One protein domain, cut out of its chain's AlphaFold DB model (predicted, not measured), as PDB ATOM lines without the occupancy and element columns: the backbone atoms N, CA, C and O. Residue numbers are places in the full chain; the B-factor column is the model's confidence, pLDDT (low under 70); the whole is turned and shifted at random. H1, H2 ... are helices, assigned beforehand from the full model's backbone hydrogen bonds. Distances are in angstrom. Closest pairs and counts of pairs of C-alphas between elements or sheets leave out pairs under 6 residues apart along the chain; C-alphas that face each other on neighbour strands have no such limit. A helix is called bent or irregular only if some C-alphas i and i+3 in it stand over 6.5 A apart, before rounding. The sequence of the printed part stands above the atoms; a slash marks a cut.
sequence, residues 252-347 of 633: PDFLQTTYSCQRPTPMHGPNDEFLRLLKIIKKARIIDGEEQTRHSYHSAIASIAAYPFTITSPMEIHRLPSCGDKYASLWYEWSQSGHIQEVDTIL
ATOM      1  N   PRO A 252      22.249  -5.737 -36.386       89.94
ATOM      2  CA  PRO A 252      20.908  -5.802 -35.822       89.94
ATOM      3  C   PRO A 252      19.891  -6.337 -36.841       89.94
ATOM      4  O   PRO A 252      19.936  -5.962 -38.012       89.94
ATOM      5  N   ASP A 253      18.935  -7.158 -36.398       90.62
ATOM      6  CA  ASP A 253      17.950  -7.807 -37.284       90.62
ATOM      7  C   ASP A 253      17.177  -6.808 -38.157       90.62
ATOM      8  O   ASP A 253      16.927  -7.042 -39.338       90.62
ATOM      9  N   PHE A 254      16.858  -5.633 -37.606       90.50
ATOM     10  CA  PHE A 254      16.161  -4.574 -38.335       90.50
ATOM     11  C   PHE A 254      17.008  -3.926 -39.444       90.50
ATOM     12  O   PHE A 254      16.465  -3.177 -40.241       90.50
ATOM     13  N   LEU A 255      18.312  -4.184 -39.531       91.81
ATOM     14  CA  LEU A 255      19.173  -3.720 -40.626       91.81
ATOM     15  C   LEU A 255      19.400  -4.782 -41.704       91.81
ATOM     16  O   LEU A 255      20.111  -4.521 -42.665       91.81
ATOM     17  N   GLN A 256      18.763  -5.948 -41.596       90.06
ATOM     18  CA  GLN A 256      18.799  -6.975 -42.644       90.06
ATOM     19  C   GLN A 256      17.745  -6.726 -43.738       90.06
ATOM     20  O   GLN A 256      17.850  -7.245 -44.847       90.06
ATOM     21  N   THR A 257      16.730  -5.911 -43.444       92.12
ATOM     22  CA  THR A 257      15.673  -5.530 -44.391       92.12
ATOM     23  C   THR A 257      16.047  -4.309 -45.232       92.12
ATOM     24  O   THR A 257      16.680  -3.357 -44.765       92.12
ATOM     25  N   THR A 258      15.582  -4.304 -46.480       92.69
ATOM     26  CA  THR A 258      15.698  -3.161 -47.393       92.69
ATOM     27  C   THR A 258      14.601  -2.117 -47.184       92.69
ATOM     28  O   THR A 258      14.685  -1.040 -47.771       92.69
ATOM     29  N   TYR A 259      13.563  -2.415 -46.395       95.25
ATOM     30  CA  TYR A 259      12.436  -1.514 -46.156       95.25
ATOM     31  C   TYR A 259      12.688  -0.642 -44.924       95.25
ATOM     32  O   TYR A 259      12.633  -1.124 -43.791       95.25
ATOM     33  N   SER A 260      12.901   0.659 -45.119       95.44
ATOM     34  CA  SER A 260      13.091   1.598 -44.008       95.44
ATOM     35  C   SER A 260      11.903   1.667 -43.048       95.44
ATOM     36  O   SER A 260      12.115   1.877 -41.857       95.44
ATOM     37  N   CYS A 261      10.683   1.359 -43.499       95.25
ATOM     38  CA  CYS A 261       9.500   1.303 -42.637       95.25
ATOM     39  C   CYS A 261       9.541   0.205 -41.555       95.25
ATOM     40  O   CYS A 261       8.738   0.218 -40.624       95.25
ATOM     41  N   GLN A 262      10.486  -0.736 -41.642       95.81
ATOM     42  CA  GLN A 262      10.724  -1.765 -40.625       95.81
ATOM     43  C   GLN A 262      11.852  -1.392 -39.646       95.81
ATOM     44  O   GLN A 262      12.048  -2.076 -38.631       95.81
ATOM     45  N   ARG A 263      12.566  -0.290 -39.902       95.00
ATOM     46  CA  ARG A 263      13.758   0.134 -39.162       95.00
ATOM     47  C   ARG A 263      13.423   1.281 -38.209       95.00
ATOM     48  O   ARG A 263      12.706   2.197 -38.601       95.00
ATOM     49  N   PRO A 264      13.917   1.264 -36.962       95.88
ATOM     50  CA  PRO A 264      13.943   2.466 -36.148       95.88
ATOM     51  C   PRO A 264      15.047   3.396 -36.673       95.88
ATOM     52  O   PRO A 264      16.223   3.042 -36.646       95.88
ATOM     53  N   THR A 265      14.671   4.579 -37.147       96.75
ATOM     54  CA  THR A 265      15.606   5.591 -37.654       96.75
ATOM     55  C   THR A 265      15.449   6.885 -36.850       96.75
ATOM     56  O   THR A 265      14.519   7.654 -37.124       96.75
ATOM     57  N   PRO A 266      16.294   7.123 -35.827       95.81
ATOM     58  CA  PRO A 266      16.221   8.333 -35.013       95.81
ATOM     59  C   PRO A 266      16.600   9.579 -35.827       95.81
ATOM     60  O   PRO A 266      17.271   9.482 -36.848       95.81
ATOM     61  N   MET A 267      16.196  10.763 -35.353       92.75
ATOM     62  CA  MET A 267      16.567  12.048 -35.978       92.75
ATOM     63  C   MET A 267      18.079  12.299 -35.983       92.75
ATOM     64  O   MET A 267      18.595  12.908 -36.914       92.75
ATOM     65  N   HIS A 268      18.759  11.856 -34.924       93.44
ATOM     66  CA  HIS A 268      20.190  12.046 -34.731       93.44
ATOM     67  C   HIS A 268      20.852  10.715 -34.415       93.44
ATOM     68  O   HIS A 268      20.355   9.953 -33.577       93.44
ATOM     69  N   GLY A 269      21.983  10.470 -35.063       92.88
ATOM     70  CA  GLY A 269      22.806   9.291 -34.873       92.88
ATOM     71  C   GLY A 269      24.302   9.617 -34.865       92.88
ATOM     72  O   GLY A 269      24.720  10.752 -35.094       92.88
ATOM     73  N   PRO A 270      25.147   8.608 -34.611       94.75
ATOM     74  CA  PRO A 270      26.598   8.787 -34.571       94.75
ATOM     75  C   PRO A 270      27.216   9.153 -35.932       94.75
ATOM     76  O   PRO A 270      28.340   9.644 -35.978       94.75
ATOM     77  N   ASN A 271      26.488   8.935 -37.033       95.44
ATOM     78  CA  ASN A 271      26.972   9.117 -38.405       95.44
ATOM     79  C   ASN A 271      26.414  10.388 -39.083       95.44
ATOM     80  O   ASN A 271      26.512  10.521 -40.304       95.44
ATOM     81  N   ASP A 272      25.831  11.318 -38.314       94.81
ATOM     82  CA  ASP A 272      25.147  12.517 -38.829       94.81
ATOM     83  C   ASP A 272      26.033  13.381 -39.740       94.81
ATOM     84  O   ASP A 272      25.554  13.889 -40.752       94.81
ATOM     85  N   GLU A 273      27.327  13.517 -39.437       95.00
ATOM     86  CA  GLU A 273      28.230  14.349 -40.245       95.00
ATOM     87  C   GLU A 273      28.476  13.749 -41.635       95.00
ATOM     88  O   GLU A 273      28.410  14.454 -42.643       95.00
ATOM     89  N   PHE A 274      28.669  12.432 -41.720       96.38
ATOM     90  CA  PHE A 274      28.783  11.754 -43.009       96.38
ATOM     91  C   PHE A 274      27.459  11.810 -43.788       96.38
ATOM     92  O   PHE A 274      27.438  12.112 -44.983       96.38
ATOM     93  N   LEU A 275      26.332  11.597 -43.102       96.19
ATOM     94  CA  LEU A 275      24.999  11.719 -43.693       96.19
ATOM     95  C   LEU A 275      24.744  13.124 -44.244       96.19
ATOM     96  O   LEU A 275      24.192  13.250 -45.339       96.19
ATOM     97  N   ARG A 276      25.179  14.172 -43.535       95.88
ATOM     98  CA  ARG A 276      25.092  15.564 -43.991       95.88
ATOM     99  C   ARG A 276      25.743  15.718 -45.360       95.88
ATOM    100  O   ARG A 276      25.109  16.267 -46.255       95.88
ATOM    101  N   LEU A 277      26.949  15.183 -45.552       96.06
ATOM    102  CA  LEU A 277      27.670  15.232 -46.830       96.06
ATOM    103  C   LEU A 277      26.949  14.454 -47.942       96.06
ATOM    104  O   LEU A 277      26.789  14.968 -49.052       96.06
ATOM    105  N   LEU A 278      26.428  13.259 -47.646       95.56
ATOM    106  CA  LEU A 278      25.635  12.484 -48.608       95.56
ATOM    107  C   LEU A 278      24.361  13.222 -49.045       95.56
ATOM    108  O   LEU A 278      23.976  13.135 -50.214       95.56
ATOM    109  N   LYS A 279      23.719  13.980 -48.145       94.38
ATOM    110  CA  LYS A 279      22.548  14.809 -48.477       94.38
ATOM    111  C   LYS A 279      22.895  15.936 -49.455       94.38
ATOM    112  O   LYS A 279      22.073  16.234 -50.321       94.38
ATOM    113  N   ILE A 280      24.102  16.506 -49.389       94.06
ATOM    114  CA  ILE A 280      24.580  17.513 -50.361       94.06
ATOM    115  C   ILE A 280      24.647  16.905 -51.755       94.06
ATOM    116  O   ILE A 280      24.074  17.450 -52.701       94.06
ATOM    117  N   ILE A 281      25.296  15.744 -51.868       94.00
ATOM    118  CA  ILE A 281      25.437  15.058 -53.151       94.00
ATOM    119  C   ILE A 281      24.058  14.646 -53.679       94.00
ATOM    120  O   ILE A 281      23.751  14.884 -54.847       94.00
ATOM    121  N   LYS A 282      23.184  14.109 -52.813       92.44
ATOM    122  CA  LYS A 282      21.789  13.792 -53.155       92.44
ATOM    123  C   LYS A 282      21.066  15.014 -53.735       92.44
ATOM    124  O   LYS A 282      20.460  14.893 -54.798       92.44
ATOM    125  N   LYS A 283      21.143  16.182 -53.080       90.69
ATOM    126  CA  LYS A 283      20.500  17.422 -53.558       90.69
ATOM    127  C   LYS A 283      21.038  17.836 -54.930       90.69
ATOM    128  O   LYS A 283      20.244  18.134 -55.816       90.69
ATOM    129  N   ALA A 284      22.355  17.793 -55.132       91.88
ATOM    130  CA  ALA A 284      22.965  18.117 -56.423       91.88
ATOM    131  C   ALA A 284      22.464  17.194 -57.546       91.88
ATOM    132  O   ALA A 284      22.073  17.672 -58.606       91.88
ATOM    133  N   ARG A 285      22.368  15.882 -57.290       90.25
ATOM    134  CA  ARG A 285      21.844  14.913 -58.269       90.25
ATOM    135  C   ARG A 285      20.384  15.135 -58.638       90.25
ATOM    136  O   ARG A 285      20.032  15.007 -59.808       90.25
ATOM    137  N   ILE A 286      19.557  15.515 -57.664       88.31
ATOM    138  CA  ILE A 286      18.166  15.912 -57.915       88.31
ATOM    139  C   ILE A 286      18.132  17.137 -58.835       88.31
ATOM    140  O   ILE A 286      17.407  17.145 -59.826       88.31
ATOM    141  N   ILE A 287      18.939  18.154 -58.531       88.38
ATOM    142  CA  ILE A 287      18.985  19.403 -59.296       88.38
ATOM    143  C   ILE A 287      19.487  19.179 -60.728       88.38
ATOM    144  O   ILE A 287      18.950  19.793 -61.647       88.38
ATOM    145  N   ASP A 288      20.466  18.298 -60.937       86.06
ATOM    146  CA  ASP A 288      21.001  17.977 -62.268       86.06
ATOM    147  C   ASP A 288      20.082  17.062 -63.102       86.06
ATOM    148  O   ASP A 288      20.346  16.832 -64.284       86.06
ATOM    149  N   GLY A 289      18.968  16.588 -62.533       77.44
ATOM    150  CA  GLY A 289      18.001  15.739 -63.230       77.44
ATOM    151  C   GLY A 289      18.448  14.281 -63.375       77.44
ATOM    152  O   GLY A 289      17.936  13.566 -64.237       77.44
ATOM    153  N   GLU A 290      19.385  13.819 -62.541       76.06
ATOM    154  CA  GLU A 290      19.811  12.416 -62.485       76.06
ATOM    155  C   GLU A 290      18.839  11.571 -61.638       76.06
ATOM    156  O   GLU A 290      19.173  11.033 -60.579       76.06
ATOM    157  N   GLU A 291      17.604  11.441 -62.115       63.75
ATOM    158  CA  GLU A 291      16.492  10.831 -61.373       63.75
ATOM    159  C   GLU A 291      16.791   9.392 -60.902       63.75
ATOM    160  O   GLU A 291      16.437   8.997 -59.789       63.75
ATOM    161  N   GLN A 292      17.509   8.604 -61.708       63.22
ATOM    162  CA  GLN A 292      17.878   7.229 -61.360       63.22
ATOM    163  C   GLN A 292      18.890   7.159 -60.207       63.22
ATOM    164  O   GLN A 292      18.840   6.225 -59.403       63.22
ATOM    165  N   THR A 293      19.806   8.128 -60.084       68.31
ATOM    166  CA  THR A 293      20.813   8.108 -59.010       68.31
ATOM    167  C   THR A 293      20.217   8.556 -57.677       68.31
ATOM    168  O   THR A 293      20.650   8.063 -56.631       68.31
ATOM    169  N   ARG A 294      19.149   9.369 -57.692       74.50
ATOM    170  CA  ARG A 294      18.392   9.791 -56.501       74.50
ATOM    171  C   ARG A 294      17.972   8.610 -55.621       74.50
ATOM    172  O   ARG A 294      18.266   8.606 -54.426       74.50
ATOM    173  N   HIS A 295      17.334   7.588 -56.195       74.62
ATOM    174  CA  HIS A 295      16.803   6.447 -55.431       74.62
ATOM    175  C   HIS A 295      17.884   5.676 -54.662       74.62
ATOM    176  O   HIS A 295      17.639   5.200 -53.547       74.62
ATOM    177  N   SER A 296      19.096   5.605 -55.222       85.62
ATOM    178  CA  SER A 296      20.226   4.961 -54.556       85.62
ATOM    179  C   SER A 296      20.640   5.709 -53.283       85.62
ATOM    180  O   SER A 296      20.853   5.068 -52.256       85.62
ATOM    181  N   TYR A 297      20.685   7.049 -53.316       91.25
ATOM    182  CA  TYR A 297      21.068   7.862 -52.157       91.25
ATOM    183  C   TYR A 297      20.005   7.847 -51.064       91.25
ATOM    184  O   TYR A 297      20.363   7.769 -49.896       91.25
ATOM    185  N   HIS A 298      18.714   7.893 -51.420       89.62
ATOM    186  CA  HIS A 298      17.629   7.778 -50.436       89.62
ATOM    187  C   HIS A 298      17.768   6.502 -49.600       89.62
ATOM    188  O   HIS A 298      17.819   6.560 -48.373       89.62
ATOM    189  N   SER A 299      17.898   5.360 -50.277       91.06
ATOM    190  CA  SER A 299      17.970   4.056 -49.616       91.06
ATOM    191  C   SER A 299      19.228   3.927 -48.751       91.06
ATOM    192  O   SER A 299      19.139   3.469 -47.613       91.06
ATOM    193  N   ALA A 300      20.382   4.381 -49.255       94.44
ATOM    194  CA  ALA A 300      21.647   4.343 -48.521       94.44
ATOM    195  C   ALA A 300      21.644   5.259 -47.286       94.44
ATOM    196  O   ALA A 300      22.007   4.814 -46.199       94.44
ATOM    197  N   ILE A 301      21.175   6.507 -47.421       95.88
ATOM    198  CA  ILE A 301      21.037   7.456 -46.303       95.88
ATOM    199  C   ILE A 301      20.129   6.868 -45.225       95.88
ATOM    200  O   ILE A 301      20.505   6.858 -44.059       95.88
ATOM    201  N   ALA A 302      18.977   6.309 -45.604       95.50
ATOM    202  CA  ALA A 302      18.053   5.708 -44.649       95.50
ATOM    203  C   ALA A 302      18.650   4.492 -43.918       95.50
ATOM    204  O   ALA A 302      18.296   4.237 -42.767       95.50
ATOM    205  N   SER A 303      19.519   3.715 -44.573       95.75
ATOM    206  CA  SER A 303      20.204   2.573 -43.952       95.75
ATOM    207  C   SER A 303      21.296   3.025 -42.984       95.75
ATOM    208  O   SER A 303      21.345   2.536 -41.858       95.75
ATOM    209  N   ILE A 304      22.123   3.993 -43.387       96.06
ATOM    210  CA  ILE A 304      23.200   4.552 -42.555       96.06
ATOM    211  C   ILE A 304      22.623   5.321 -41.356       96.06
ATOM    212  O   ILE A 304      23.131   5.193 -40.247       96.06
ATOM    213  N   ALA A 305      21.524   6.059 -41.538       96.38
ATOM    214  CA  ALA A 305      20.830   6.766 -40.457       96.38
ATOM    215  C   ALA A 305      20.227   5.822 -39.406       96.38
ATOM    216  O   ALA A 305      20.123   6.173 -38.235       96.38
ATOM    217  N   ALA A 306      19.836   4.611 -39.808       96.00
ATOM    218  CA  ALA A 306      19.349   3.584 -38.890       96.00
ATOM    219  C   ALA A 306      20.485   2.822 -38.179       96.00
ATOM    220  O   ALA A 306      20.207   2.020 -37.287       96.00
ATOM    221  N   TYR A 307      21.748   3.030 -38.571       95.25
ATOM    222  CA  TYR A 307      22.885   2.344 -37.971       95.25
ATOM    223  C   TYR A 307      23.235   2.956 -36.602       95.25
ATOM    224  O   TYR A 307      23.581   4.138 -36.532       95.25
ATOM    225  N   PRO A 308      23.141   2.188 -35.496       92.81
ATOM    226  CA  PRO A 308      23.218   2.747 -34.145       92.81
ATOM    227  C   PRO A 308      24.648   3.002 -33.653       92.81
ATOM    228  O   PRO A 308      24.822   3.592 -32.587       92.81
ATOM    229  N   PHE A 309      25.661   2.546 -34.389       92.38
ATOM    230  CA  PHE A 309      27.068   2.652 -34.008       92.38
ATOM    231  C   PHE A 309      27.811   3.606 -34.940       92.38
ATOM    232  O   PHE A 309      27.411   3.814 -36.088       92.38
ATOM    233  N   THR A 310      28.890   4.207 -34.444       93.62
ATOM    234  CA  THR A 310      29.813   4.959 -35.294       93.62
ATOM    235  C   THR A 310      30.468   3.988 -36.263       93.62
ATOM    236  O   THR A 310      31.054   3.006 -35.818       93.62
ATOM    237  N   ILE A 311      30.365   4.258 -37.563       93.38
ATOM    238  CA  ILE A 311      31.053   3.462 -38.584       93.38
ATOM    239  C   ILE A 311      32.561   3.635 -38.390       93.38
ATOM    240  O   ILE A 311      33.035   4.765 -38.266       93.38
ATOM    241  N   THR A 312      33.299   2.526 -38.369       91.50
ATOM    242  CA  THR A 312      34.759   2.516 -38.198       91.50
ATOM    243  C   THR A 312      35.510   1.898 -39.368       91.50
ATOM    244  O   THR A 312      36.682   2.219 -39.549       91.50
ATOM    245  N   SER A 313      34.851   1.078 -40.194       90.62
ATOM    246  CA  SER A 313      35.451   0.518 -41.407       90.62
ATOM    247  C   SER A 313      34.526   0.610 -42.631       90.62
ATOM    248  O   SER A 313      33.296   0.612 -42.497       90.62
ATOM    249  N   PRO A 314      35.083   0.638 -43.859       91.69
ATOM    250  CA  PRO A 314      34.286   0.583 -45.085       91.69
ATOM    251  C   PRO A 314      33.456  -0.708 -45.203       91.69
ATOM    252  O   PRO A 314      32.380  -0.694 -45.806       91.69
ATOM    253  N   MET A 315      33.908  -1.815 -44.598       89.62
ATOM    254  CA  MET A 315      33.160  -3.077 -44.574       89.62
ATOM    255  C   MET A 315      31.847  -2.976 -43.805       89.62
ATOM    256  O   MET A 315      30.865  -3.612 -44.193       89.62
ATOM    257  N   GLU A 316      31.766  -2.158 -42.752       91.75
ATOM    258  CA  GLU A 316      30.492  -1.931 -42.062       91.75
ATOM    259  C   GLU A 316      29.440  -1.348 -43.010       91.75
ATOM    260  O   GLU A 316      28.288  -1.777 -42.976       91.75
ATOM    261  N   ILE A 317      29.839  -0.446 -43.913       93.38
ATOM    262  CA  ILE A 317      28.940   0.141 -44.914       93.38
ATOM    263  C   ILE A 317      28.484  -0.906 -45.921       93.38
ATOM    264  O   ILE A 317      27.296  -0.961 -46.226       93.38
ATOM    265  N   HIS A 318      29.387  -1.761 -46.394       92.50
ATOM    266  CA  HIS A 318      29.062  -2.838 -47.338       92.50
ATOM    267  C   HIS A 318      28.027  -3.828 -46.825       92.50
ATOM    268  O   HIS A 318      27.271  -4.418 -47.596       92.50
ATOM    269  N   ARG A 319      27.993  -4.025 -45.508       91.62
ATOM    270  CA  ARG A 319      27.019  -4.905 -44.866       91.62
ATOM    271  C   ARG A 319      25.628  -4.264 -44.805       91.62
ATOM    272  O   ARG A 319      24.645  -4.990 -44.668       91.62
ATOM    273  N   LEU A 320      25.522  -2.935 -44.906       93.88
ATOM    274  CA  LEU A 320      24.244  -2.231 -44.841       93.88
ATOM    275  C   LEU A 320      23.439  -2.379 -46.145       93.88
ATOM    276  O   LEU A 320      23.978  -2.333 -47.254       93.88
ATOM    277  N   PRO A 321      22.105  -2.496 -46.051       92.12
ATOM    278  CA  PRO A 321      21.258  -2.662 -47.221       92.12
ATOM    279  C   PRO A 321      21.300  -1.413 -48.106       92.12
ATOM    280  O   PRO A 321      21.130  -0.289 -47.633       92.12
ATOM    281  N   SER A 322      21.430  -1.613 -49.417       89.94
ATOM    282  CA  SER A 322      21.535  -0.539 -50.427       89.94
ATOM    283  C   SER A 322      22.805   0.325 -50.337       89.94
ATOM    284  O   SER A 322      22.877   1.364 -50.996       89.94
ATOM    285  N   CYS A 323      23.815  -0.108 -49.581       92.06
ATOM    286  CA  CYS A 323      25.100   0.568 -49.442       92.06
ATOM    287  C   CYS A 323      26.208  -0.237 -50.148       92.06
ATOM    288  O   CYS A 323      26.728  -1.197 -49.598       92.06
ATOM    289  N   GLY A 324      26.546   0.127 -51.392       88.50
ATOM    290  CA  GLY A 324      27.644  -0.501 -52.147       88.50
ATOM    291  C   GLY A 324      28.971   0.269 -52.092       88.50
ATOM    292  O   GLY A 324      29.073   1.289 -51.404       88.50
ATOM    293  N   ASP A 325      29.941  -0.163 -52.916       91.06
ATOM    294  CA  ASP A 325      31.321   0.371 -53.006       91.06
ATOM    295  C   ASP A 325      31.394   1.890 -53.000       91.06
ATOM    296  O   ASP A 325      32.202   2.479 -52.294       91.06
ATOM    297  N   LYS A 326      30.496   2.537 -53.741       92.38
ATOM    298  CA  LYS A 326      30.425   3.993 -53.822       92.38
ATOM    299  C   LYS A 326      30.358   4.660 -52.443       92.38
ATOM    300  O   LYS A 326      31.091   5.609 -52.195       92.38
ATOM    301  N   TYR A 327      29.469   4.199 -51.564       94.94
ATOM    302  CA  TYR A 327      29.291   4.817 -50.248       94.94
ATOM    303  C   TYR A 327      30.435   4.466 -49.304       94.94
ATOM    304  O   TYR A 327      30.837   5.314 -48.515       94.94
ATOM    305  N   ALA A 328      30.986   3.257 -49.430       95.31
ATOM    306  CA  ALA A 328      32.163   2.833 -48.686       95.31
ATOM    307  C   ALA A 328      33.391   3.688 -49.055       95.31
ATOM    308  O   ALA A 328      34.081   4.179 -48.166       95.31
ATOM    309  N   SER A 329      33.614   3.960 -50.346       95.00
ATOM    310  CA  SER A 329      34.676   4.857 -50.821       95.00
ATOM    311  C   SER A 329      34.475   6.301 -50.357       95.00
ATOM    312  O   SER A 329      35.428   6.913 -49.886       95.00
ATOM    313  N   LEU A 330      33.249   6.835 -50.446       96.25
ATOM    314  CA  LEU A 330      32.931   8.190 -49.969       96.25
ATOM    315  C   LEU A 330      33.159   8.330 -48.460       96.25
ATOM    316  O   LEU A 330      33.677   9.343 -47.998       96.25
ATOM    317  N   TRP A 331      32.778   7.314 -47.686       96.31
ATOM    318  CA  TRP A 331      33.039   7.297 -46.252       96.31
ATOM    319  C   TRP A 331      34.528   7.190 -45.955       96.31
ATOM    320  O   TRP A 331      35.015   7.910 -45.093       96.31
ATOM    321  N   TYR A 332      35.258   6.335 -46.676       94.94
ATOM    322  CA  TYR A 332      36.698   6.193 -46.498       94.94
ATOM    323  C   TYR A 332      37.408   7.526 -46.758       94.94
ATOM    324  O   TYR A 332      38.151   7.996 -45.902       94.94
ATOM    325  N   GLU A 333      37.114   8.189 -47.877       95.88
ATOM    326  CA  GLU A 333      37.639   9.519 -48.205       95.88
ATOM    327  C   GLU A 333      37.373  10.544 -47.089       95.88
ATOM    328  O   GLU A 333      38.296  11.226 -46.621       95.88
ATOM    329  N   TRP A 334      36.129  10.589 -46.609       96.44
ATOM    330  CA  TRP A 334      35.727  11.443 -45.497       96.44
ATOM    331  C   TRP A 334      36.444  11.090 -44.191       96.44
ATOM    332  O   TRP A 334      36.899  11.985 -43.488       96.44
ATOM    333  N   SER A 335      36.603   9.805 -43.874       95.06
ATOM    334  CA  SER A 335      37.253   9.350 -42.640       95.06
ATOM    335  C   SER A 335      38.723   9.774 -42.563       95.06
ATOM    336  O   SER A 335      39.230  10.046 -41.477       95.06
ATOM    337  N   GLN A 336      39.403   9.860 -43.713       93.25
ATOM    338  CA  GLN A 336      40.819  10.221 -43.790       93.25
ATOM    339  C   GLN A 336      41.043  11.735 -43.765       93.25
ATOM    340  O   GLN A 336      42.012  12.210 -43.176       93.25
ATOM    341  N   SER A 337      40.180  12.496 -44.441       92.81
ATOM    342  CA  SER A 337      40.412  13.923 -44.699       92.81
ATOM    343  C   SER A 337      39.450  14.864 -43.970       92.81
ATOM    344  O   SER A 337      39.732  16.053 -43.858       92.81
ATOM    345  N   GLY A 338      38.314  14.358 -43.487       93.00
ATOM    346  CA  GLY A 338      37.175  15.148 -43.010       93.00
ATOM    347  C   GLY A 338      36.319  15.754 -44.130       93.00
ATOM    348  O   GLY A 338      35.290  16.365 -43.843       93.00
ATOM    349  N   HIS A 339      36.708  15.571 -45.393       94.19
ATOM    350  CA  HIS A 339      36.080  16.171 -46.565       94.19
ATOM    351  C   HIS A 339      35.746  15.114 -47.623       94.19
ATOM    352  O   HIS A 339      36.261  14.000 -47.606       94.19
ATOM    353  N   ILE A 340      34.853  15.472 -48.542       96.75
ATOM    354  CA  ILE A 340      34.582  14.696 -49.753       96.75
ATOM    355  C   ILE A 340      34.786  15.659 -50.916       96.75
ATOM    356  O   ILE A 340      34.048  16.636 -51.036       96.75
ATOM    357  N   GLN A 341      35.750  15.377 -51.788       95.94
ATOM    358  CA  GLN A 341      36.132  16.231 -52.911       95.94
ATOM    359  C   GLN A 341      34.935  16.568 -53.808       95.94
ATOM    360  O   GLN A 341      34.812  17.682 -54.324       95.94
ATOM    361  N   GLU A 342      34.028  15.608 -53.992       95.12
ATOM    362  CA  GLU A 342      32.788  15.825 -54.734       95.12
ATOM    363  C   GLU A 342      31.901  16.895 -54.076       95.12
ATOM    364  O   GLU A 342      31.357  17.751 -54.771       95.12
ATOM    365  N   VAL A 343      31.781  16.885 -52.745       96.25
ATOM    366  CA  VAL A 343      31.013  17.893 -52.000       96.25
ATOM    367  C   VAL A 343      31.640  19.269 -52.164       96.25
ATOM    368  O   VAL A 343      30.918  20.219 -52.463       96.25
ATOM    369  N   ASP A 344      32.958  19.377 -52.018       95.69
ATOM    370  CA  ASP A 344      33.654  20.658 -52.158       95.69
ATOM    371  C   ASP A 344      33.445  21.234 -53.568       95.69
ATOM    372  O   ASP A 344      33.056  22.390 -53.727       95.69
ATOM    373  N   THR A 345      33.550  20.381 -54.593       96.19
ATOM    374  CA  THR A 345      33.276  20.752 -55.992       96.19
ATOM    375  C   THR A 345      31.842  21.260 -56.183       96.19
ATOM    376  O   THR A 345      31.626  22.262 -56.864       96.19
ATOM    377  N   ILE A 346      30.852  20.597 -55.577       94.81
ATOM    378  CA  ILE A 346      29.435  20.990 -55.652       94.81
ATOM    379  C   ILE A 346      29.198  22.358 -55.000       94.81
ATOM    380  O   ILE A 346      28.419  23.159 -55.520       94.81
ATOM    381  N   LEU A 347      29.835  22.629 -53.858       93.00
ATOM    382  CA  LEU A 347      29.651  23.882 -53.118       93.00
ATOM    383  C   LEU A 347      30.332  25.071 -53.808       93.00
ATOM    384  O   LEU A 347      29.811  26.191 -53.775       93.00
TER     385      LEU A 347
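What this domain is: This is residues 252 to 347 of the 633 residues of the protein "DNA polymerase" of Rhynchosporium secalis (UniProt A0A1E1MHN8). Two helical hairpins, a long one of H1 and H2 and a shorter one of H3 and H4, are set steeply crosswise to each other, with H4 close to both helices of the long hairpin. The last helix, H5, packs on H1 alone, and residues 252 to 271, a long stretch with no named element, run past the end of H2 before H1 begins. The printed part has 96 residues with five named helices, in the order H1, H2, H3, H4, H5, and no named strand, and its class is all helix. It is compact, with a radius of gyration of the C-alphas of 12.8 A, and rounded, with spans of 37 by 30 by 24 A.

How they stand to each other: The printed part begins with residues 252 to 271, which hold no named element; their C-alphas lie 9 to 19 A from the mean of all C-alphas. Then come H1, residues 272 to 287, and H2, residues 291 to 305. They form a helical hairpin, two helices that touch and run opposite ways, here at a shallow tilt of 12 degrees. Their closest C-alphas, those of Lys 282 and Tyr 297, are 6.1 A apart. H3, residues 314 to 319, is close to H2 but not clearly touching it: the closest C-alphas, those of Ile 304 and Ile 317, are 7.6 A apart, and the two lines are about perpendicular at 82 degrees. H4, residues 325 to 337, touches H3, and the two form a second helical hairpin at a shallow tilt of 30 degrees, opposite ways, with the C-alphas of Pro 314 and Ala 328 closest at 4.7 A. H4 is close to H1 but not clearly touching it, at a steep tilt of 55 degrees, with the C-alphas of Phe 274 and Trp 331 closest at 7.0 A. It is also close to H2 but not clearly touching it, at a steep tilt of 60 degrees, with the C-alphas of Ala 300 and Tyr 327 closest at 7.9 A. H5, residues 341 to 347, touches H1 at a steep tilt of 61 degrees; H1 touches it with residues 277 to 284 alone, and the closest C-alphas, those of Ile 281 and Val 343, are 6.4 A apart. H4 and H5 are only just apart, at 8.3 A, and H3 is apart from both H1 and H5. The helix packing is mostly aligned, but only just: of the 3 pairs of helices that touch, 2 are at a shallow tilt. Every O i to N i+4 pair is within hydrogen-bond range in H1, H3, H4 and H5, and 9 of 11 are in H2.

Where its parts are: H1, residues 272 to 287, is 22.5 A long and begins at C-alpha 272, (25.147, 12.517, -38.829). H2, residues 291 to 305, is 21.7 A long and ends at C-alpha 305, (20.830, 6.766, -40.457); it is neither bent nor irregular, but only just, with C-alphas 292 and 295 at 6.1 A. H3, residues 314 to 319, is the short first helix of the second hairpin. H4, residues 325 to 337, is 18.3 A long. H5, residues 341 to 347, is 10.0 A long and ends at C-alpha 347, (29.651, 23.882, -53.118).

The domain as a whole: The two C-alphas farthest apart, those of Asp 253 and Thr 345, are 37.4 A apart. The printed part has no cut. The links from H1 to H2, H3 to H4 and H4 to H5 are tight, the link from H2 to H3 is short, and no link is long. The mean pLDDT of the printed part is 91.8, and residues 291 to 293, which belong to H2, are under 70.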